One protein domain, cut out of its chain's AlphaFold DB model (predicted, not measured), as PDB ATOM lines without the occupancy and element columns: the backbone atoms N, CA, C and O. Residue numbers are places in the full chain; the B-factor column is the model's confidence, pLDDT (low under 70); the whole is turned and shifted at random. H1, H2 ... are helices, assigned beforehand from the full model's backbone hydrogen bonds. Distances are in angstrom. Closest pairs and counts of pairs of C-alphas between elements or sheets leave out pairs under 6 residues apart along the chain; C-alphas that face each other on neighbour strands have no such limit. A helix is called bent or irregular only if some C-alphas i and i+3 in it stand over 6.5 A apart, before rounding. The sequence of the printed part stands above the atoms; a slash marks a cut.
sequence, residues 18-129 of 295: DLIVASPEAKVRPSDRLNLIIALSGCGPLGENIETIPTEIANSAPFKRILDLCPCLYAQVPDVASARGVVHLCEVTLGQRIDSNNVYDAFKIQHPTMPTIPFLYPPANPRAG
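This is residues 18 to 129 of the 295 residues of an uncharacterized protein of Desulfuromonas soudanensis (UniProt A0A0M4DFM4). This is an elongated row of short helices: H1, H2 and H3 cluster at one end, H4 and H5 make the middle, and H6 with H7 set across it makes the other end. Two long loops fold back along the row, residues 41 to 54 from H2 toward the middle and back to H3, and residues 111 to 129 from H7 back toward the middle. The printed part has 112 residues with seven named helices, H1 to H7 in chain order, and no named strand; the class is all helix, though under half of the residues, 53, are in named elements. The whole is compact, with a radius of gyration of the C-alphas of 14.8 A, and spans 45 by 26 by 25 A.

H1, residues 18 to 21, touches H2, residues 30 to 40; the closest C-alphas, of Asp 18 and Ile 37, are 6.4 A apart. H2 only just touches H3, residues 55 to 58, with 3 pairs of C-alphas within 8 A, the closest those of Leu 36 and Ile 57 at 7.0 A. H4, residues 61 to 69, is close to H2 but not clearly touching, at a steep tilt of 55 degrees, the same way; the closest C-alphas, of Leu 36 and Phe 63, are 7.4 A apart. H5, residues 71 to 75, is close to H4 but not clearly touching, the closest C-alphas being those of Leu 67 and Leu 73 at 6.3 A. The hub is H6, residues 83 to 94, touching three helices. Its residues 84 to 89 alone touch H5, with the C-alphas of Pro 71 and Gly 85 closest at 4.4 A. H6 and H4 only just touch, with 3 pairs of C-alphas within 8 A, and only at their ends; the closest C-alphas, of Asp 68 and Gly 85, are 7.7 A apart. H7, residues 103 to 110, touches H6 about perpendicular at 75 degrees; the C-alphas of Cys 90 and Ala 106 are closest at 5.3 A. H1 and H7 are apart. Each O i to N i+4 pair is within hydrogen-bond range in H4, H6 and H7, against 5 of 7 in H2 and 0 of 1 in H5, where 2 of 2 O i to N i+3 pairs are; H1 and H3 are too short for an i+4 pair.

H1 begins at C-alpha 18, (147.650, 118.066, 137.766), and has 4 residues, as has H3. H2 is 15.8 A long and irregular: C-alphas 31 and 34 are 7.2 A apart. H4 is 12.7 A long, H5 8.5 A, and H6, the longest, 16.6 A from C-alpha 83 at (125.747, 105.362, 132.446). H7 is 11.0 A long and ends at C-alpha 110, (117.634, 111.314, 131.814).

The C-alphas farthest apart, of Ser 31 and Thr 116, are 46.2 A apart. The printed part has no cut. The link from H2 to H3 is long, with 14 residues. The mean pLDDT of the printed part is 92.6; residues 51 and 115 are under 70.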
ATOM      1  N   ASP A  18     146.417 118.775 137.399       96.06
ATOM      2  CA  ASP A  18     147.650 118.066 137.766       96.06
ATOM      3  C   ASP A  18     147.403 117.008 138.846       96.06
ATOM      4  O   ASP A  18     147.879 115.879 138.722       96.06
ATOM      5  N   LEU A  19     146.621 117.341 139.878       95.62
ATOM      6  CA  LEU A  19     146.286 116.411 140.960       95.62
ATOM      7  C   LEU A  19     145.471 115.209 140.466       95.62
ATOM      8  O   LEU A  19     145.702 114.085 140.909       95.62
ATOM      9  N   ILE A  20     144.550 115.426 139.526       95.62
ATOM     10  CA  ILE A  20     143.703 114.365 138.960       95.62
ATOM     11  C   ILE A  20     144.541 113.453 138.061       95.62
ATOM     12  O   ILE A  20     144.477 112.232 138.167       95.62
ATOM     13  N   VAL A  21     145.384 114.035 137.207       96.31
ATOM     14  CA  VAL A  21     146.291 113.285 136.324       96.31
ATOM     15  C   VAL A  21     147.358 112.524 137.122       96.31
ATOM     16  O   VAL A  21     147.819 111.463 136.691       96.31
ATOM     17  N   ALA A  22     147.747 113.035 138.291       95.56
ATOM     18  CA  ALA A  22     148.668 112.372 139.206       95.56
ATOM     19  C   ALA A  22     148.013 111.291 140.084       95.56
ATOM     20  O   ALA A  22     148.756 110.545 140.730       95.56
ATOM     21  N   SER A  23     146.678 111.180 140.113       94.56
ATOM     22  CA  SER A  23     145.994 110.206 140.967       94.56
ATOM     23  C   SER A  23     146.386 108.762 140.589       94.56
ATOM     24  O   SER A  23     146.510 108.435 139.398       94.56
ATOM     25  N   PRO A  24     146.597 107.872 141.581       93.31
ATOM     26  CA  PRO A  24     146.918 106.467 141.330       93.31
ATOM     27  C   PRO A  24     145.891 105.753 140.441       93.31
ATOM     28  O   PRO A  24     146.256 104.898 139.634       93.31
ATOM     29  N   GLU A  25     144.617 106.126 140.553       91.12
ATOM     30  CA  GLU A  25     143.488 105.562 139.815       91.12
ATOM     31  C   GLU A  25     143.526 105.931 138.325       91.12
ATOM     32  O   GLU A  25     143.189 105.101 137.473       91.12
ATOM     33  N   ALA A  26     144.013 107.132 137.989       93.12
ATOM     34  CA  ALA A  26     144.157 107.580 136.604       93.12
ATOM     35  C   ALA A  26     145.202 106.747 135.835       93.12
ATOM     36  O   ALA A  26     145.103 106.567 134.614       93.12
ATOM     37  N   LYS A  27     146.194 106.176 136.545       94.75
ATOM     38  CA  LYS A  27     147.238 105.295 135.984       94.75
ATOM     39  C   LYS A  27     147.906 105.914 134.737       94.75
ATOM     40  O   LYS A  27     148.108 105.236 133.723       94.75
ATOM     41  N   VAL A  28     148.208 107.217 134.795       95.44
ATOM     42  CA  VAL A  28     148.809 107.994 133.697       95.44
ATOM     43  C   VAL A  28     150.332 107.862 133.752       95.44
ATOM     44  O   VAL A  28     150.964 108.194 134.762       95.44
ATOM     45  N   ARG A  29     150.943 107.398 132.655       95.81
ATOM     46  CA  ARG A  29     152.408 107.312 132.540       95.81
ATOM     47  C   ARG A  29     153.020 108.714 132.556       95.81
ATOM     48  O   ARG A  29     152.428 109.613 131.964       95.81
ATOM     49  N   PRO A  30     154.224 108.908 133.127       96.00
ATOM     50  CA  PRO A  30     154.876 110.219 133.156       96.00
ATOM     51  C   PRO A  30     154.970 110.910 131.787       96.00
ATOM     52  O   PRO A  30     154.758 112.115 131.711       96.00
ATOM     53  N   SER A  31     155.205 110.148 130.709       94.62
ATOM     54  CA  SER A  31     155.286 110.658 129.330       94.62
ATOM     55  C   SER A  31     153.990 111.283 128.812       94.62
ATOM     56  O   SER A  31     154.036 112.154 127.952       94.62
ATOM     57  N   ASP A  32     152.841 110.838 129.322       94.69
ATOM     58  CA  ASP A  32     151.523 111.205 128.796       94.69
ATOM     59  C   ASP A  32     150.888 112.350 129.610       94.69
ATOM     60  O   ASP A  32     149.906 112.953 129.177       94.69
ATOM     61  N   ARG A  33     151.452 112.669 130.786       95.75
ATOM     62  CA  ARG A  33     150.874 113.623 131.746       95.75
ATOM     63  C   ARG A  33     150.734 115.024 131.171       95.75
ATOM     64  O   ARG A  33     149.653 115.589 131.249       95.75
ATOM     65  N   LEU A  34     151.806 115.567 130.589       95.62
ATOM     66  CA  LEU A  34     151.813 116.947 130.098       95.62
ATOM     67  C   LEU A  34     150.752 117.160 129.011       95.62
ATOM     68  O   LEU A  34     149.978 118.105 129.089       95.62
ATOM     69  N   ASN A  35     150.669 116.244 128.042       94.25
ATOM     70  CA  ASN A  35     149.682 116.326 126.965       94.25
ATOM     71  C   ASN A  35     148.248 116.231 127.500       94.25
ATOM     72  O   ASN A  35     147.371 116.959 127.045       94.25
ATOM     73  N   LEU A  36     148.016 115.358 128.486       95.50
ATOM     74  CA  LEU A  36     146.707 115.201 129.113       95.50
ATOM     75  C   LEU A  36     146.309 116.443 129.920       95.50
ATOM     76  O   LEU A  36     145.172 116.887 129.815       95.50
ATOM     77  N   ILE A  37     147.243 117.039 130.666       95.81
ATOM     78  CA  ILE A  37     147.020 118.295 131.401       95.81
ATOM     79  C   ILE A  37     146.699 119.435 130.434       95.81
ATOM     80  O   ILE A  37     145.742 120.165 130.672       95.81
ATOM     81  N   ILE A  38     147.448 119.579 129.335       93.75
ATOM     82  CA  ILE A  38     147.181 120.609 128.318       93.75
ATOM     83  C   ILE A  38     145.778 120.425 127.729       93.75
ATOM     84  O   ILE A  38     145.023 121.391 127.655       93.75
ATOM     85  N   ALA A  39     145.405 119.194 127.368       92.94
ATOM     86  CA  ALA A  39     144.078 118.904 126.829       92.94
ATOM     87  C   ALA A  39     142.955 119.206 127.836       92.94
ATOM     88  O   ALA A  39     141.943 119.799 127.471       92.94
ATOM     89  N   LEU A  40     143.141 118.835 129.106       93.69
ATOM     90  CA  LEU A  40     142.164 119.074 130.170       93.69
ATOM     91  C   LEU A  40     142.121 120.537 130.627       93.69
ATOM     92  O   LEU A  40     141.094 120.973 131.124       93.69
ATOM     93  N   SER A  41     143.187 121.316 130.432       92.31
ATOM     94  CA  SER A  41     143.208 122.742 130.798       92.31
ATOM     95  C   SER A  41     142.210 123.578 129.992       92.31
ATOM     96  O   SER A  41     141.863 124.673 130.422       92.31
ATOM     97  N   GLY A  42     141.719 123.063 128.858       90.00
ATOM     98  CA  GLY A  42     140.581 123.651 128.152       90.00
ATOM     99  C   GLY A  42     139.246 123.451 128.880       90.00
ATOM    100  O   GLY A  42     138.344 124.258 128.701       90.00
ATOM    101  N   CYS A  43     139.113 122.418 129.721       91.75
ATOM    102  CA  CYS A  43     137.906 122.103 130.490       91.75
ATOM    103  C   CYS A  43     137.761 123.039 131.699       91.75
ATOM    104  O   CYS A  43     138.262 122.757 132.791       91.75
ATOM    105  N   GLY A  44     137.071 124.159 131.475       90.56
ATOM    106  CA  GLY A  44     136.691 125.132 132.497       90.56
ATOM    107  C   GLY A  44     135.442 124.730 133.301       90.56
ATOM    108  O   GLY A  44     135.132 123.539 133.436       90.56
ATOM    109  N   PRO A  45     134.711 125.708 133.865       92.31
ATOM    110  CA  PRO A  45     133.414 125.485 134.500       92.31
ATOM    111  C   PRO A  45     132.428 124.710 133.613       92.31
ATOM    112  O   PRO A  45     132.407 124.854 132.389       92.31
ATOM    113  N   LEU A  46     131.577 123.884 134.236       91.31
ATOM    114  CA  LEU A  46     130.534 123.152 133.511       91.31
ATOM    115  C   LEU A  46     129.599 124.128 132.779       91.31
ATOM    116  O   LEU A  46     129.202 125.153 133.333       91.31
ATOM    117  N   GLY A  47     129.236 123.786 131.541       83.69
ATOM    118  CA  GLY A  47     128.433 124.631 130.648       83.69
ATOM    119  C   GLY A  47     129.256 125.428 129.634       83.69
ATOM    120  O   GLY A  47     128.697 125.910 128.649       83.69
ATOM    121  N   GLU A  48     130.574 125.516 129.814       85.56
ATOM    122  CA  GLU A  48     131.481 126.028 128.789       85.56
ATOM    123  C   GLU A  48     131.872 124.887 127.841       85.56
ATOM    124  O   GLU A  48     132.481 123.895 128.253       85.56
ATOM    125  N   ASN A  49     131.488 125.012 126.567       71.44
ATOM    126  CA  ASN A  49     131.928 124.090 125.525       71.44
ATOM    127  C   ASN A  49     133.414 124.316 125.258       71.44
ATOM    128  O   ASN A  49     133.838 125.444 125.005       71.44
ATOM    129  N   ILE A  50     134.185 123.237 125.256       77.06
ATOM    130  CA  ILE A  50     135.609 123.291 124.937       77.06
ATOM    131  C   ILE A  50     135.853 123.098 123.445       77.06
ATOM    132  O   ILE A  50     135.116 122.385 122.758       77.06
ATOM    133  N   GLU A  51     136.941 123.696 122.959       65.81
ATOM    134  CA  GLU A  51     137.532 123.284 121.691       65.81
ATOM    135  C   GLU A  51     137.933 121.805 121.768       65.81
ATOM    136  O   GLU A  51     138.313 121.278 122.816       65.81
ATOM    137  N   THR A  52     137.770 121.111 120.646       80.81
ATOM    138  CA  THR A  52     137.864 119.654 120.549       80.81
ATOM    139  C   THR A  52     139.149 119.106 121.170       80.81
ATOM    140  O   THR A  52     140.248 119.472 120.753       80.81
ATOM    141  N   ILE A  53     139.015 118.161 122.105       87.56
ATOM    142  CA  ILE A  53     140.145 117.365 122.601       87.56
ATOM    143  C   ILE A  53     140.733 116.567 121.425       87.56
ATOM    144  O   ILE A  53     139.962 115.916 120.711       87.56
ATOM    145  N   PRO A  54     142.069 116.567 121.223       89.31
ATOM    146  CA  PRO A  54     142.698 115.784 120.166       89.31
ATOM    147  C   PRO A  54     142.264 114.317 120.209       89.31
ATOM    148  O   PRO A  54     142.276 113.684 121.270       89.31
ATOM    149  N   THR A  55     141.895 113.766 119.054       87.50
ATOM    150  CA  THR A  55     141.343 112.408 118.923       87.50
ATOM    151  C   THR A  55     142.272 111.339 119.510       87.50
ATOM    152  O   THR A  55     141.803 110.349 120.076       87.50
ATOM    153  N   GLU A  56     143.590 111.535 119.424       89.56
ATOM    154  CA  GLU A  56     144.596 110.631 119.990       89.56
ATOM    155  C   GLU A  56     144.508 110.570 121.520       89.56
ATOM    156  O   GLU A  56     144.659 109.502 122.115       89.56
ATOM    157  N   ILE A  57     144.228 111.708 122.159       89.06
ATOM    158  CA  ILE A  57     144.067 111.814 123.612       89.06
ATOM    159  C   ILE A  57     142.694 111.282 124.016       89.06
ATOM    160  O   ILE A  57     142.617 110.459 124.930       89.06
ATOM    161  N   ALA A  58     141.633 111.676 123.305       86.19
ATOM    162  CA  ALA A  58     140.257 111.270 123.593       86.19
ATOM    163  C   ALA A  58     140.059 109.740 123.557       86.19
ATOM    164  O   ALA A  58     139.277 109.182 124.328       86.19
ATOM    165  N   ASN A  59     140.805 109.041 122.697       87.06
ATOM    166  CA  ASN A  59     140.763 107.579 122.587       87.06
ATOM    167  C   ASN A  59     141.752 106.854 123.511       87.06
ATOM    168  O   ASN A  59     141.776 105.623 123.551       87.06
ATOM    169  N   SER A  60     142.577 107.588 124.258       91.88
ATOM    170  CA  SER A  60     143.578 106.990 125.135       91.88
ATOM    171  C   SER A  60     142.938 106.382 126.393       91.88
ATOM    172  O   SER A  60     142.035 106.954 127.006       91.88
ATOM    173  N   ALA A  61     143.439 105.222 126.834       93.88
ATOM    174  CA  ALA A  61     142.982 104.587 128.074       93.88
ATOM    175  C   ALA A  61     143.121 105.484 129.328       93.88
ATOM    176  O   ALA A  61     142.222 105.443 130.168       93.88
ATOM    177  N   PRO A  62     144.187 106.299 129.488       95.06
ATOM    178  CA  PRO A  62     144.272 107.250 130.592       95.06
ATOM    179  C   PRO A  62     143.137 108.279 130.580       95.06
ATOM    180  O   PRO A  62     142.546 108.521 131.624       95.06
ATOM    181  N   PHE A  63     142.772 108.823 129.415       95.75
ATOM    182  CA  PHE A  63     141.663 109.773 129.321       95.75
ATOM    183  C   PHE A  63     140.321 109.133 129.701       95.75
ATOM    184  O   PHE A  63     139.576 109.714 130.481       95.75
ATOM    185  N   LYS A  64     140.043 107.896 129.259       95.19
ATOM    186  CA  LYS A  64     138.825 107.171 129.675       95.19
ATOM    187  C   LYS A  64     138.746 106.983 131.198       95.19
ATOM    188  O   LYS A  64     137.690 107.201 131.775       95.19
ATOM    189  N   ARG A  65     139.868 106.687 131.867       94.94
ATOM    190  CA  ARG A  65     139.920 106.626 133.343       94.94
ATOM    191  C   ARG A  65     139.688 107.990 133.991       94.94
ATOM    192  O   ARG A  65     139.070 108.060 135.046       94.94
ATOM    193  N   ILE A  66     140.155 109.077 133.375       96.00
ATOM    194  CA  ILE A  66     139.831 110.433 133.839       96.00
ATOM    195  C   ILE A  66     138.328 110.695 133.724       96.00
ATOM    196  O   ILE A  66     137.771 111.264 134.655       96.00
ATOM    197  N   LEU A  67     137.652 110.248 132.661       95.81
ATOM    198  CA  LEU A  67     136.187 110.350 132.562       95.81
ATOM    199  C   LEU A  67     135.476 109.550 133.665       95.81
ATOM    200  O   LEU A  67     134.476 110.019 134.201       95.81
ATOM    201  N   ASP A  68     136.014 108.399 134.076       93.56
ATOM    202  CA  ASP A  68     135.476 107.644 135.217       93.56
ATOM    203  C   ASP A  68     135.638 108.401 136.552       93.56
ATOM    204  O   ASP A  68     134.747 108.371 137.410       93.56
ATOM    205  N   LEU A  69     136.764 109.102 136.731       94.81
ATOM    206  CA  LEU A  69     137.055 109.935 137.908       94.81
ATOM    207  C   LEU A  69     136.321 111.286 137.889       94.81
ATOM    208  O   LEU A  69     136.019 111.847 138.944       94.81
ATOM    209  N   CYS A  70     136.036 111.809 136.698       96.06
ATOM    210  CA  CYS A  70     135.423 113.112 136.452       96.06
ATOM    211  C   CYS A  70     134.229 112.980 135.489       96.06
ATOM    212  O   CYS A  70     134.285 113.506 134.375       96.06
ATOM    213  N   PRO A  71     133.124 112.321 135.886       96.06
ATOM    214  CA  PRO A  71     132.051 111.983 134.950       96.06
ATOM    215  C   PRO A  71     131.305 113.204 134.398       96.06
ATOM    216  O   PRO A  71     130.671 113.121 133.352       96.06
ATOM    217  N   CYS A  72     131.400 114.366 135.050       95.69
ATOM    218  CA  CYS A  72     130.812 115.598 134.528       95.69
ATOM    219  C   CYS A  72     131.507 116.103 133.251       95.69
ATOM    220  O   CYS A  72     130.901 116.879 132.515       95.69
ATOM    221  N   LEU A  73     132.722 115.623 132.936       95.50
ATOM    222  CA  LEU A  73     133.403 115.933 131.672       95.50
ATOM    223  C   LEU A  73     132.579 115.525 130.452       95.50
ATOM    224  O   LEU A  73     132.722 116.149 129.407       95.50
ATOM    225  N   TYR A  74     131.680 114.541 130.562       95.81
ATOM    226  CA  TYR A  74     130.792 114.167 129.458       95.81
ATOM    227  C   TYR A  74     129.864 115.300 128.996       95.81
ATOM    228  O   TYR A  74     129.328 115.210 127.895       95.81
ATOM    229  N   ALA A  75     129.683 116.364 129.786       95.31
ATOM    230  CA  ALA A  75     128.984 117.573 129.347       95.31
ATOM    231  C   ALA A  75     129.847 118.498 128.467       95.31
ATOM    232  O   ALA A  75     129.308 119.366 127.790       95.31
ATOM    233  N   GLN A  76     131.171 118.331 128.473       93.56
ATOM    234  CA  GLN A  76     132.121 119.204 127.771       93.56
ATOM    235  C   GLN A  76     132.822 118.485 126.615       93.56
ATOM    236  O   GLN A  76     133.144 119.102 125.603       93.56
ATOM    237  N   VAL A  77     133.056 117.178 126.734       92.44
ATOM    238  CA  VAL A  77     133.829 116.404 125.755       92.44
ATOM    239  C   VAL A  77     132.894 115.650 124.800       92.44
ATOM    240  O   VAL A  77     131.916 115.061 125.260       92.44
ATOM    241  N   PRO A  78     133.179 115.593 123.484       89.06
ATOM    242  CA  PRO A  78     132.312 114.952 122.486       89.06
ATOM    243  C   PRO A  78     132.437 113.414 122.483       89.06
ATOM    244  O   PRO A  78     132.530 112.780 121.432       89.06
ATOM    245  N   ASP A  79     132.459 112.800 123.663       91.81
ATOM    246  CA  ASP A  79     132.552 111.354 123.867       91.81
ATOM    247  C   ASP A  79     131.206 110.784 124.319       91.81
ATOM    248  O   ASP A  79     130.402 111.483 124.935       91.81
ATOM    249  N   VAL A  80     130.956 109.509 124.025       93.19
ATOM    250  CA  VAL A  80     129.724 108.834 124.447       93.19
ATOM    251  C   VAL A  80     129.684 108.774 125.970       93.19
ATOM    252  O   VAL A  80     130.544 108.146 126.590       93.19
ATOM    253  N   ALA A  81     128.665 109.401 126.560       95.31
ATOM    254  CA  ALA A  81     128.467 109.371 128.002       95.31
ATOM    255  C   ALA A  81     128.314 107.933 128.501       95.31
ATOM    256  O   ALA A  81     127.542 107.151 127.944       95.31
ATOM    257  N   SER A  82     129.034 107.586 129.568       95.44
ATOM    258  CA  SER A  82     128.783 106.346 130.299       95.44
ATOM    259  C   SER A  82     127.506 106.476 131.136       95.44
ATOM    260  O   SER A  82     127.091 107.586 131.472       95.44
ATOM    261  N   ALA A  83     126.893 105.354 131.528       95.00
ATOM    262  CA  ALA A  83     125.747 105.362 132.446       95.00
ATOM    263  C   ALA A  83     126.059 106.123 133.747       95.00
ATOM    264  O   ALA A  83     125.291 106.973 134.187       95.00
ATOM    265  N   ARG A  84     127.256 105.892 134.294       94.69
ATOM    266  CA  ARG A  84     127.836 106.620 135.429       94.69
ATOM    267  C   ARG A  84     127.931 108.132 135.174       94.69
ATOM    268  O   ARG A  84     127.571 108.915 136.046       94.69
ATOM    269  N   GLY A  85     128.368 108.538 133.981       96.31
ATOM    270  CA  GLY A  85     128.364 109.934 133.539       96.31
ATOM    271  C   GLY A  85     126.977 110.561 133.553       96.31
ATOM    272  O   GLY A  85     126.787 111.614 134.156       96.31
ATOM    273  N   VAL A  86     125.999 109.884 132.951       96.88
ATOM    274  CA  VAL A  86     124.602 110.340 132.915       96.88
ATOM    275  C   VAL A  86     124.035 110.497 134.328       96.88
ATOM    276  O   VAL A  86     123.499 111.553 134.652       96.88
ATOM    277  N   VAL A  87     124.208 109.491 135.191       97.06
ATOM    278  CA  VAL A  87     123.725 109.527 136.581       97.06
ATOM    279  C   VAL A  87     124.358 110.673 137.366       97.06
ATOM    280  O   VAL A  87     123.656 111.398 138.067       97.06
ATOM    281  N   HIS A  88     125.662 110.903 137.211       97.31
ATOM    282  CA  HIS A  88     126.320 112.025 137.872       97.31
ATOM    283  C   HIS A  88     125.813 113.389 137.369       97.31
ATOM    284  O   HIS A  88     125.637 114.313 138.160       97.31
ATOM    285  N   LEU A  89     125.517 113.529 136.073       97.06
ATOM    286  CA  LEU A  89     124.890 114.745 135.539       97.06
ATOM    287  C   LEU A  89     123.457 114.938 136.069       97.06
ATOM    288  O   LEU A  89     123.038 116.082 136.268       97.06
ATOM    289  N   CYS A  90     122.728 113.858 136.379       97.19
ATOM    290  CA  CYS A  90     121.470 113.946 137.128       97.19
ATOM    291  C   CYS A  90     121.703 114.470 138.554       97.19
ATOM    292  O   CYS A  90     120.994 115.382 138.964       97.19
ATOM    293  N   GLU A  91     122.711 113.978 139.290       97.25
ATOM    294  CA  GLU A  91     123.062 114.512 140.623       97.25
ATOM    295  C   GLU A  91     123.382 116.013 140.569       97.25
ATOM    296  O   GLU A  91     122.907 116.783 141.401       97.25
ATOM    297  N   VAL A  92     124.164 116.445 139.571       96.75
ATOM    298  CA  VAL A  92     124.493 117.866 139.364       96.75
ATOM    299  C   VAL A  92     123.239 118.690 139.081       96.75
ATOM    300  O   VAL A  92     123.104 119.790 139.606       96.75
ATOM    301  N   THR A  93     122.311 118.151 138.293       97.00
ATOM    302  CA  THR A  93     121.031 118.806 137.987       97.00
ATOM    303  C   THR A  93     120.137 118.907 139.226       97.00
ATOM    304  O   THR A  93     119.506 119.938 139.440       97.00
ATOM    305  N   LEU A  94     120.105 117.867 140.064       96.94
ATOM    306  CA  LEU A  94     119.352 117.850 141.321       96.94
ATOM    307  C   LEU A  94     120.015 118.687 142.428       96.94
ATOM    308  O   LEU A  94     119.352 119.037 143.401       96.94
ATOM    309  N   GLY A  95     121.315 118.974 142.313       96.69
ATOM    310  CA  GLY A  95     122.104 119.638 143.354       96.69
ATOM    311  C   GLY A  95     122.325 118.780 144.604       96.69
ATOM    312  O   GLY A  95     122.695 119.305 145.653       96.69
ATOM    313  N   GLN A  96     122.077 117.471 144.519       96.69
ATOM    314  CA  GLN A  96     122.204 116.535 145.632       96.69
ATOM    315  C   GLN A  96     122.510 115.115 145.143       96.69
ATOM    316  O   GLN A  96     122.357 114.785 143.968       96.69
ATOM    317  N   ARG A  97     122.981 114.272 146.067       96.81
ATOM    318  CA  ARG A  97     123.249 112.853 145.809       96.81
ATOM    319  C   ARG A  97     121.955 112.102 145.535       96.81
ATOM    320  O   ARG A  97     120.934 112.396 146.155       96.81
ATOM    321  N   ILE A  98     122.018 111.130 144.626       97.69
ATOM    322  CA  ILE A  98     120.854 110.304 144.307       97.69
ATOM    323  C   ILE A  98     120.626 109.271 145.405       97.69
ATOM    324  O   ILE A  98     121.488 108.442 145.683       97.69
ATOM    325  N   ASP A  99     119.453 109.298 146.011       97.81
ATOM    326  CA  ASP A  99     119.028 108.381 147.054       97.81
ATOM    327  C   ASP A  99     117.611 107.861 146.753       97.81
ATOM    328  O   ASP A  99     117.017 108.143 145.712       97.81
ATOM    329  N   SER A 100     117.052 107.068 147.659       97.94
ATOM    330  CA  SER A 100     115.709 106.506 147.522       97.94
ATOM    331  C   SER A 100     114.615 107.572 147.404       97.94
ATOM    332  O   SER A 100     113.583 107.303 146.795       97.94
ATOM    333  N   ASN A 101     114.831 108.779 147.932       98.12
ATOM    334  CA  ASN A 101     113.838 109.850 147.933       98.12
ATOM    335  C   ASN A 101     113.776 110.603 146.599       98.12
ATOM    336  O   ASN A 101     112.732 111.157 146.273       98.12
ATOM    337  N   ASN A 102     114.871 110.641 145.833       97.81
ATOM    338  CA  ASN A 102     114.965 111.449 144.609       97.81
ATOM    339  C   ASN A 102     115.345 110.653 143.343       97.81
ATOM    340  O   ASN A 102     115.433 111.228 142.256       97.81
ATOM    341  N   VAL A 103     115.544 109.332 143.432       97.81
ATOM    342  CA  VAL A 103     115.956 108.518 142.274       97.81
ATOM    343  C   VAL A 103     114.952 108.558 141.119       97.81
ATOM    344  O   VAL A 103     115.353 108.502 139.957       97.81
ATOM    345  N   TYR A 104     113.656 108.720 141.402       97.00
ATOM    346  CA  TYR A 104     112.658 108.872 140.342       97.00
ATOM    347  C   TYR A 104     112.770 110.227 139.625       97.00
ATOM    348  O   TYR A 104     112.543 110.309 138.418       97.00
ATOM    349  N   ASP A 105     113.199 111.285 140.317       96.75
ATOM    350  CA  ASP A 105     113.514 112.563 139.675       96.75
ATOM    351  C   ASP A 105     114.744 112.438 138.772       96.75
ATOM    352  O   ASP A 105     114.715 112.897 137.629       96.75
ATOM    353  N   ALA A 106     115.783 111.732 139.224       96.88
ATOM    354  CA  ALA A 106     116.949 111.425 138.395       96.88
ATOM    355  C   ALA A 106     116.590 110.596 137.151       96.88
ATOM    356  O   ALA A 106     117.114 110.861 136.065       96.88
ATOM    357  N   PHE A 107     115.677 109.630 137.291       96.00
ATOM    358  CA  PHE A 107     115.121 108.883 136.166       96.00
ATOM    359  C   PHE A 107     114.430 109.811 135.164       96.00
ATOM    360  O   PHE A 107     114.729 109.725 133.973       96.00
ATOM    361  N   LYS A 108     113.564 110.723 135.628       95.06
ATOM    362  CA  LYS A 108     112.866 111.687 134.764       95.06
ATOM    363  C   LYS A 108     113.837 112.609 134.022       95.06
ATOM    364  O   LYS A 108     113.618 112.858 132.843       95.06
ATOM    365  N   ILE A 109     114.924 113.056 134.663       95.50
ATOM    366  CA  ILE A 109     115.935 113.930 134.035       95.50
ATOM    367  C   ILE A 109     116.566 113.284 132.800       95.50
ATOM    368  O   ILE A 109     116.682 113.915 131.750       95.50
ATOM    369  N   GLN A 110     116.978 112.021 132.916       94.19
ATOM    370  CA  GLN A 110     117.634 111.314 131.814       94.19
ATOM    371  C   GLN A 110     116.653 110.744 130.781       94.19
ATOM    372  O   GLN A 110     117.075 110.300 129.714       94.19
ATOM    373  N   HIS A 111     115.355 110.722 131.089       92.44
ATOM    374  CA  HIS A 111     114.375 110.046 130.257       92.44
ATOM    375  C   HIS A 111     114.131 110.813 128.946       92.44
ATOM    376  O   HIS A 111     113.759 111.987 128.984       92.44
ATOM    377  N   PRO A 112     114.237 110.166 127.770       87.62
ATOM    378  CA  PRO A 112     114.155 110.864 126.485       87.62
ATOM    379  C   PRO A 112     112.781 111.492 126.212       87.62
ATOM    380  O   PRO A 112     112.681 112.434 125.430       87.62
ATOM    381  N   THR A 113     111.717 110.967 126.828       86.31
ATOM    382  CA  THR A 113     110.327 111.379 126.565       86.31
ATOM    383  C   THR A 113     109.594 111.944 127.784       86.31
ATOM    384  O   THR A 113     108.431 112.318 127.647       86.31
ATOM    385  N   MET A 114     110.239 112.058 128.956       84.19
ATOM    386  CA  MET A 114     109.631 112.659 130.161       84.19
ATOM    387  C   MET A 114     110.341 113.964 130.564       84.19
ATOM    388  O   MET A 114     110.972 114.019 131.620       84.19
ATOM    389  N   PRO A 115     110.237 115.049 129.774       60.38
ATOM    390  CA  PRO A 115     111.002 116.276 129.992       60.38
ATOM    391  C   PRO A 115     110.373 117.152 131.087       60.38
ATOM    392  O   PRO A 115     110.000 118.297 130.848       60.38
ATOM    393  N   THR A 116     110.203 116.615 132.293       75.31
ATOM    394  CA  THR A 116     109.737 117.418 133.438       75.31
ATOM    395  C   THR A 116     110.875 118.231 134.047       75.31
ATOM    396  O   THR A 116     110.641 119.341 134.514       75.31
ATOM    397  N   ILE A 117     112.109 117.715 133.996       86.06
ATOM    398  CA  ILE A 117     113.312 118.381 134.503       86.06
ATOM    399  C   ILE A 117     114.435 118.160 133.476       86.06
ATOM    400  O   ILE A 117     114.896 117.031 133.340       86.06
ATOM    401  N   PRO A 118     114.866 119.172 132.706       92.00
ATOM    402  CA  PRO A 118     115.990 119.006 131.791       92.00
ATOM    403  C   PRO A 118     117.312 118.913 132.563       92.00
ATOM    404  O   PRO A 118     117.433 119.462 133.658       92.00
ATOM    405  N   PHE A 119     118.327 118.282 131.967       95.12
ATOM    406  CA  PHE A 119     119.695 118.383 132.477       95.12
ATOM    407  C   PHE A 119     120.115 119.850 132.608       95.12
ATOM    408  O   PHE A 119     119.958 120.624 131.663       95.12
ATOM    409  N   LEU A 120     120.736 120.198 133.736       95.75
ATOM    410  CA  LEU A 120     121.413 121.487 133.884       95.75
ATOM    411  C   LEU A 120     122.625 121.573 132.942       95.75
ATOM    412  O   LEU A 120     122.856 122.598 132.308       95.75
ATOM    413  N   TYR A 121     123.354 120.461 132.815       95.25
ATOM    414  CA  TYR A 121     124.463 120.286 131.879       95.25
ATOM    415  C   TYR A 121     124.260 118.967 131.123       95.25
ATOM    416  O   TYR A 121     124.605 117.907 131.652       95.25
ATOM    417  N   PRO A 122     123.632 118.982 129.933       94.44
ATOM    418  CA  PRO A 122     123.386 117.756 129.188       94.44
ATOM    419  C   PRO A 122     124.710 117.128 128.737       94.44
ATOM    420  O   PRO A 122     125.655 117.855 128.422       94.44
ATOM    421  N   PRO A 123     124.801 115.790 128.660       94.75
ATOM    422  CA  PRO A 123     125.954 115.154 128.040       94.75
ATOM    423  C   PRO A 123     126.050 115.585 126.572       94.75
ATOM    424  O   PRO A 123     125.046 115.606 125.859       94.75
ATOM    425  N   ALA A 124     127.262 115.860 126.093       92.88
ATOM    426  CA  ALA A 124     127.499 116.243 124.704       92.88
ATOM    427  C   ALA A 124     127.085 115.130 123.720       92.88
ATOM    428  O   ALA A 124     126.700 115.405 122.584       92.88
ATOM    429  N   ASN A 125     127.135 113.865 124.156       92.06
ATOM    430  CA  ASN A 125     126.704 112.706 123.376       92.06
ATOM    431  C   ASN A 125     125.917 111.697 124.252       92.06
ATOM    432  O   ASN A 125     126.508 110.764 124.816       92.06
ATOM    433  N   PRO A 126     124.583 111.868 124.389       87.62
ATOM    434  CA  PRO A 126     123.715 110.974 125.155       87.62
ATOM    435  C   PRO A 126     123.466 109.676 124.378       87.62
ATOM    436  O   PRO A 126     122.505 109.560 123.618       87.62
ATOM    437  N   ARG A 127     124.349 108.686 124.533       89.88
ATOM    438  CA  ARG A 127     124.192 107.348 123.927       89.88
ATOM    439  C   ARG A 127     124.424 106.195 124.906       89.88
ATOM    440  O   ARG A 127     124.660 105.069 124.476       89.88
ATOM    441  N   ALA A 128     124.354 106.464 126.207       88.12
ATOM    442  CA  ALA A 128     124.354 105.406 127.213       88.12
ATOM    443  C   ALA A 128     123.121 104.498 127.038       88.12
ATOM    444  O   ALA A 128     122.029 104.972 126.719       88.12
ATOM    445  N   GLY A 129     123.295 103.191 127.247       89.19
ATOM    446  CA  GLY A 129     122.192 102.237 127.202       89.19
ATOM    447  C   GLY A 129     121.218 102.478 128.355       89.19
ATOM    448  O   GLY A 129     121.640 102.568 129.503       89.19
TER     449      GLY A 129